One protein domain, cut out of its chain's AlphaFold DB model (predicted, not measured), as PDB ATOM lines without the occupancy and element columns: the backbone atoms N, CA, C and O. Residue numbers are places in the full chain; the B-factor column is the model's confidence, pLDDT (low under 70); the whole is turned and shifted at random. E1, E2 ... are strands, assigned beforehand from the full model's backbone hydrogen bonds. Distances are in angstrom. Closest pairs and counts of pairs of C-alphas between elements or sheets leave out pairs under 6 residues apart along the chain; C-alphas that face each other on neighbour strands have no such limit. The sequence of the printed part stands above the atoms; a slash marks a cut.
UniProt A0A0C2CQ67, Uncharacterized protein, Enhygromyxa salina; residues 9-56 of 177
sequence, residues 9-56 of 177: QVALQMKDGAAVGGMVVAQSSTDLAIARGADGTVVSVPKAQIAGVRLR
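What this domain is: This is residues 9 to 56 of the 177 residues of an uncharacterized protein of Enhygromyxa salina (UniProt A0A0C2CQ67). One strongly twisted sheet of five strands folds over into a small, partly open barrel, with E3 and E4 across from E1 and E5, and E2, bending by 84 degrees at residue 23, joining the two sides. The 48 printed residues hold strands E1 to E5 and no named helix: all strand, antiparallel, order E4, E3, E2, E1, E5. It is compact, radius of gyration of the C-alphas 9.7 A, spanning 23 by 21 by 16 A.

Where its parts are: E1, residues 9 to 14, starts at C-alpha 9 (-5.675, -1.179, 30.484). E2, 19 to 27, is 18.4 A long; E3 is 31 to 36, E4 42 to 46. E5, 50 to 55, ends at C-alpha 55 (-2.338, 2.603, 26.659).

How they stand to each other: E1 to E4 form a meander, each strand the antiparallel neighbour of the one before. Within hydrogen-bond range are N 12 and O 20 across E1 and E2, 2.8 A, N 35 and O 23 across E2 and E3, 2.8 A, N 43 and O 34 across E3 and E4, 2.8 A, and N 11 and O 54 across E1 and E5, 2.9 A. Edge strands E4 and E5 meet only through their link.

The domain as a whole: The C-alphas of Ser 29 and Ala 38 are farthest apart, 26.0 A. The printed part has no cut and its links are tight. Residues 37 and 56 have pLDDT under 70.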
ATOM      1  N   GLN A   9      -4.765  -0.950  31.598       82.62
ATOM      2  CA  GLN A   9      -5.675  -1.179  30.484       82.62
ATOM      3  C   GLN A   9      -4.999  -0.816  29.157       82.62
ATOM      4  O   GLN A   9      -4.537   0.305  28.934       82.62
ATOM      5  N   VAL A  10      -4.924  -1.791  28.259       85.88
ATOM      6  CA  VAL A  10      -4.240  -1.680  26.970       85.88
ATOM      7  C   VAL A  10      -5.190  -2.023  25.833       85.88
ATOM      8  O   VAL A  10      -6.051  -2.893  25.947       85.88
ATOM      9  N   ALA A  11      -5.018  -1.330  24.714       87.62
ATOM     10  CA  ALA A  11      -5.542  -1.727  23.420       87.62
ATOM     11  C   ALA A  11      -4.355  -2.152  22.551       87.62
ATOM     12  O   ALA A  11      -3.498  -1.335  22.202       87.62
ATOM     13  N   LEU A  12      -4.288  -3.443  22.244       86.00
ATOM     14  CA  LEU A  12      -3.304  -4.010  21.338       86.00
ATOM     15  C   LEU A  12      -3.835  -3.979  19.915       86.00
ATOM     16  O   LEU A  12      -4.959  -4.409  19.657       86.00
ATOM     17  N   GLN A  13      -3.001  -3.507  18.999       88.69
ATOM     18  CA  GLN A  13      -3.216  -3.649  17.571       88.69
ATOM     19  C   GLN A  13      -2.344  -4.797  17.070       88.69
ATOM     20  O   GLN A  13      -1.122  -4.779  17.234       88.69
ATOM     21  N   MET A  14      -2.983  -5.801  16.492       89.00
ATOM     22  CA  MET A  14      -2.350  -7.000  15.966       89.00
ATOM     23  C   MET A  14      -1.907  -6.774  14.511       89.00
ATOM     24  O   MET A  14      -2.391  -5.868  13.830       89.00
ATOM     25  N   LYS A  15      -0.950  -7.572  14.028       86.62
ATOM     26  CA  LYS A  15      -0.405  -7.467  12.656       86.62
ATOM     27  C   LYS A  15      -1.415  -7.797  11.556       86.62
ATOM     28  O   LYS A  15      -1.290  -7.284  10.452       86.62
ATOM     29  N   ASP A  16      -2.401  -8.624  11.865       82.56
ATOM     30  CA  ASP A  16      -3.551  -8.959  11.016       82.56
ATOM     31  C   ASP A  16      -4.621  -7.846  10.988       82.56
ATOM     32  O   ASP A  16      -5.630  -7.968  10.299       82.56
ATOM     33  N   GLY A  17      -4.402  -6.744  11.713       79.88
ATOM     34  CA  GLY A  17      -5.322  -5.612  11.799       79.88
ATOM     35  C   GLY A  17      -6.396  -5.762  12.878       79.88
ATOM     36  O   GLY A  17      -7.135  -4.806  13.120       79.88
ATOM     37  N   ALA A  18      -6.464  -6.905  13.569       80.62
ATOM     38  CA  ALA A  18      -7.378  -7.092  14.688       80.62
ATOM     39  C   ALA A  18      -6.970  -6.221  15.889       80.62
ATOM     40  O   ALA A  18      -5.792  -5.950  16.128       80.62
ATOM     41  N   ALA A  19      -7.953  -5.778  16.673       82.31
ATOM     42  CA  ALA A  19      -7.715  -5.027  17.900       82.31
ATOM     43  C   ALA A  19      -8.196  -5.828  19.111       82.31
ATOM     44  O   ALA A  19      -9.363  -6.215  19.183       82.31
ATOM     45  N   VAL A  20      -7.308  -6.052  20.079       81.12
ATOM     46  CA  VAL A  20      -7.614  -6.767  21.324       81.12
ATOM     47  C   VAL A  20      -7.410  -5.817  22.495       81.12
ATOM     48  O   VAL A  20      -6.309  -5.322  22.725       81.12
ATOM     49  N   GLY A  21      -8.484  -5.533  23.230       82.69
ATOM     50  CA  GLY A  21      -8.468  -4.624  24.376       82.69
ATOM     51  C   GLY A  21      -8.721  -5.342  25.698       82.69
ATOM     52  O   GLY A  21      -9.605  -6.197  25.786       82.69
ATOM     53  N   GLY A  22      -7.986  -4.964  26.742       84.56
ATOM     54  CA  GLY A  22      -8.180  -5.511  28.081       84.56
ATOM     55  C   GLY A  22      -7.113  -5.084  29.085       84.56
ATOM     56  O   GLY A  22      -6.293  -4.213  28.802       84.56
ATOM     57  N   MET A  23      -7.145  -5.673  30.275       86.25
ATOM     58  CA  MET A  23      -6.157  -5.427  31.327       86.25
ATOM     59  C   MET A  23      -5.031  -6.455  31.242       86.25
ATOM     60  O   MET A  23      -5.299  -7.647  31.103       86.25
ATOM     61  N   VAL A  24      -3.778  -6.016  31.347       86.44
ATOM     62  CA  VAL A  24      -2.634  -6.936  31.403       86.44
ATOM     63  C   VAL A  24      -2.568  -7.576  32.787       86.44
ATOM     64  O   VAL A  24      -2.269  -6.895  33.766       86.44
ATOM     65  N   VAL A  25      -2.826  -8.880  32.866       86.25
ATOM     66  CA  VAL A  25      -2.841  -9.628  34.138       86.25
ATOM     67  C   VAL A  25      -1.507 -10.321  34.388       86.25
ATOM     68  O   VAL A  25      -1.046 -10.396  35.522       86.25
ATOM     69  N   ALA A  26      -0.854 -10.794  33.327       84.06
ATOM     70  CA  ALA A  26       0.455 -11.420  33.421       84.06
ATOM     71  C   ALA A  26       1.263 -11.202  32.141       84.06
ATOM     72  O   ALA A  26       0.721 -10.929  31.067       84.06
ATOM     73  N   GLN A  27       2.578 -11.345  32.255       87.31
ATOM     74  CA  GLN A  27       3.488 -11.310  31.119       87.31
ATOM     75  C   GLN A  27       4.562 -12.386  31.269       87.31
ATOM     76  O   GLN A  27       5.054 -12.636  32.366       87.31
ATOM     77  N   SER A  28       4.938 -12.987  30.148       86.62
ATOM     78  CA  SER A  28       6.118 -13.839  30.002       86.62
ATOM     79  C   SER A  28       7.146 -13.119  29.121       86.62
ATOM     80  O   SER A  28       6.924 -11.984  28.688       86.62
ATOM     81  N   SER A  29       8.284 -13.745  28.832       83.56
ATOM     82  CA  SER A  29       9.230 -13.255  27.824       83.56
ATOM     83  C   SER A  29       8.578 -13.210  26.435       83.56
ATOM     84  O   SER A  29       8.696 -12.192  25.748       83.56
ATOM     85  N   THR A  30       7.806 -14.239  26.075       85.38
ATOM     86  CA  THR A  30       7.198 -14.448  24.747       85.38
ATOM     87  C   THR A  30       5.766 -13.934  24.621       85.38
ATOM     88  O   THR A  30       5.400 -13.378  23.583       85.38
ATOM     89  N   ASP A  31       4.980 -14.052  25.690       87.44
ATOM     90  CA  ASP A  31       3.526 -13.886  25.644       87.44
ATOM     91  C   ASP A  31       3.021 -12.835  26.637       87.44
ATOM     92  O   ASP A  31       3.676 -12.512  27.634       87.44
ATOM     93  N   LEU A  32       1.841 -12.289  26.352       86.12
ATOM     94  CA  LEU A  32       1.117 -11.351  27.203       86.12
ATOM     95  C   LEU A  32      -0.264 -11.927  27.525       86.12
ATOM     96  O   LEU A  32      -0.998 -12.290  26.612       86.12
ATOM     97  N   ALA A  33      -0.643 -11.990  28.797       86.06
ATOM     98  CA  ALA A  33      -1.977 -12.418  29.206       86.06
ATOM     99  C   ALA A  33      -2.861 -11.197  29.474       86.06
ATOM    100  O   ALA A  33      -2.535 -10.345  30.308       86.06
ATOM    101  N   ILE A  34      -3.989 -11.124  28.773       86.00
ATOM    102  CA  ILE A  34      -4.907  -9.987  28.818       86.00
ATOM    103  C   ILE A  34      -6.285 -10.475  29.238       86.00
ATOM    104  O   ILE A  34      -6.872 -11.323  28.570       86.00
ATOM    105  N   ALA A  35      -6.833  -9.905  30.306       85.00
ATOM    106  CA  ALA A  35      -8.238 -10.078  30.651       85.00
ATOM    107  C   ALA A  35      -9.090  -9.162  29.769       85.00
ATOM    108  O   ALA A  35      -8.990  -7.933  29.850       85.00
ATOM    109  N   ARG A  36      -9.919  -9.755  28.906       78.62
ATOM    110  CA  ARG A  36     -10.829  -9.010  28.032       78.62
ATOM    111  C   ARG A  36     -11.879  -8.298  28.881       78.62
ATOM    112  O   ARG A  36     -12.583  -8.938  29.653       78.62
ATOM    113  N   GLY A  37     -12.031  -6.989  28.684       67.62
ATOM    114  CA  GLY A  37     -12.972  -6.183  29.473       67.62
ATOM    115  C   GLY A  37     -14.454  -6.544  29.287       67.62
ATOM    116  O   GLY A  37     -15.252  -6.200  30.146       67.62
ATOM    117  N   ALA A  38     -14.817  -7.221  28.190       70.06
ATOM    118  CA  ALA A  38     -16.199  -7.622  27.911       70.06
ATOM    119  C   ALA A  38     -16.659  -8.821  28.759       70.06
ATOM    120  O   ALA A  38     -17.749  -8.786  29.319       70.06
ATOM    121  N   ASP A  39     -15.804  -9.844  28.887       73.19
ATOM    122  CA  ASP A  39     -16.209 -11.165  29.397       73.19
ATOM    123  C   ASP A  39     -15.329 -11.658  30.561       73.19
ATOM    124  O   ASP A  39     -15.534 -12.746  31.089       73.19
ATOM    125  N   GLY A  40     -14.280 -10.911  30.928       70.19
ATOM    126  CA  GLY A  40     -13.306 -11.308  31.954       70.19
ATOM    127  C   GLY A  40     -12.385 -12.465  31.550       70.19
ATOM    128  O   GLY A  40     -11.482 -12.824  32.304       70.19
ATOM    129  N   THR A  41     -12.557 -13.038  30.355       80.12
ATOM    130  CA  THR A  41     -11.727 -14.142  29.862       80.12
ATOM    131  C   THR A  41     -10.281 -13.697  29.670       80.12
ATOM    132  O   THR A  41     -10.021 -12.686  29.007       80.12
ATOM    133  N   VAL A  42      -9.342 -14.481  30.200       83.69
ATOM    134  CA  VAL A  42      -7.904 -14.261  30.025       83.69
ATOM    135  C   VAL A  42      -7.462 -14.882  28.704       83.69
ATOM    136  O   VAL A  42      -7.576 -16.089  28.506       83.69
ATOM    137  N   VAL A  43      -6.958 -14.050  27.799       84.75
ATOM    138  CA  VAL A  43      -6.445 -14.457  26.489       84.75
ATOM    139  C   VAL A  43      -4.939 -14.239  26.465       84.75
ATOM    140  O   VAL A  43      -4.462 -13.150  26.792       84.75
ATOM    141  N   SER A  44      -4.186 -15.266  26.074       87.25
ATOM    142  CA  SER A  44      -2.758 -15.144  25.793       87.25
ATOM    143  C   SER A  44      -2.547 -14.603  24.378       87.25
ATOM    144  O   SER A  44      -3.097 -15.110  23.403       87.25
ATOM    145  N   VAL A  45      -1.751 -13.544  24.269       86.19
ATOM    146  CA  VAL A  45      -1.411 -12.873  23.015       86.19
ATOM    147  C   VAL A  45       0.109 -12.919  22.832       86.19
ATOM    148  O   VAL A  45       0.832 -12.351  23.659       86.19
ATOM    149  N   PRO A  46       0.622 -13.553  21.763       87.75
ATOM    150  CA  PRO A  46       2.054 -13.583  21.487       87.75
ATOM    151  C   PRO A  46       2.586 -12.195  21.130       87.75
ATOM    152  O   PRO A  46       2.071 -11.532  20.225       87.75
ATOM    153  N   LYS A  47       3.678 -11.758  21.769       86.62
ATOM    154  CA  LYS A  47       4.240 -10.413  21.534       86.62
ATOM    155  C   LYS A  47       4.706 -10.202  20.095       86.62
ATOM    156  O   LYS A  47       4.646  -9.087  19.588       86.62
ATOM    157  N   ALA A  48       5.120 -11.275  19.420       87.06
ATOM    158  CA  ALA A  48       5.545 -11.243  18.021       87.06
ATOM    159  C   ALA A  48       4.426 -10.827  17.046       87.06
ATOM    160  O   ALA A  48       4.716 -10.362  15.939       87.06
ATOM    161  N   GLN A  49       3.161 -10.984  17.446       85.75
ATOM    162  CA  GLN A  49       1.988 -10.653  16.636       85.75
ATOM    163  C   GLN A  49       1.452  -9.238  16.901       85.75
ATOM    164  O   GLN A  49       0.566  -8.780  16.183       85.75
ATOM    165  N   ILE A  50       2.010  -8.521  17.879       84.50
ATOM    166  CA  ILE A  50       1.593  -7.164  18.235       84.50
ATOM    167  C   ILE A  50       2.293  -6.168  17.303       84.50
ATOM    168  O   ILE A  50       3.520  -6.085  17.272       84.50
ATOM    169  N   ALA A  51       1.513  -5.407  16.539       83.62
ATOM    170  CA  ALA A  51       2.000  -4.328  15.681       83.62
ATOM    171  C   ALA A  51       2.121  -2.998  16.440       83.62
ATOM    172  O   ALA A  51       3.002  -2.192  16.149       83.62
ATOM    173  N   GLY A  52       1.263  -2.770  17.437       81.44
ATOM    174  CA  GLY A  52       1.287  -1.554  18.240       81.44
ATOM    175  C   GLY A  52       0.559  -1.711  19.568       81.44
ATOM    176  O   GLY A  52      -0.394  -2.480  19.692       81.44
ATOM    177  N   VAL A  53       1.004  -0.953  20.568       82.50
ATOM    178  CA  VAL A  53       0.381  -0.900  21.894       82.50
ATOM    179  C   VAL A  53      -0.090   0.518  22.148       82.50
ATOM    180  O   VAL A  53       0.701   1.458  22.084       82.50
ATOM    181  N   ARG A  54      -1.373   0.677  22.468       81.62
ATOM    182  CA  ARG A  54      -1.922   1.940  22.955       81.62
ATOM    183  C   ARG A  54      -2.390   1.739  24.385       81.62
ATOM    184  O   ARG A  54      -3.264   0.916  24.651       81.62
ATOM    185  N   LEU A  55      -1.804   2.495  25.308       77.75
ATOM    186  CA  LEU A  55      -2.338   2.603  26.659       77.75
ATOM    187  C   LEU A  55      -3.678   3.322  26.542       77.75
ATOM    188  O   LEU A  55      -3.732   4.466  26.084       77.75
ATOM    189  N   ARG A  56      -4.766   2.635  26.890       68.69
ATOM    190  CA  ARG A  56      -6.053   3.307  27.015       68.69
ATOM    191  C   ARG A  56      -6.028   3.953  28.400       68.69
ATOM    192  O   ARG A  56      -5.818   3.222  29.368       68.69
TER     193      ARG A  56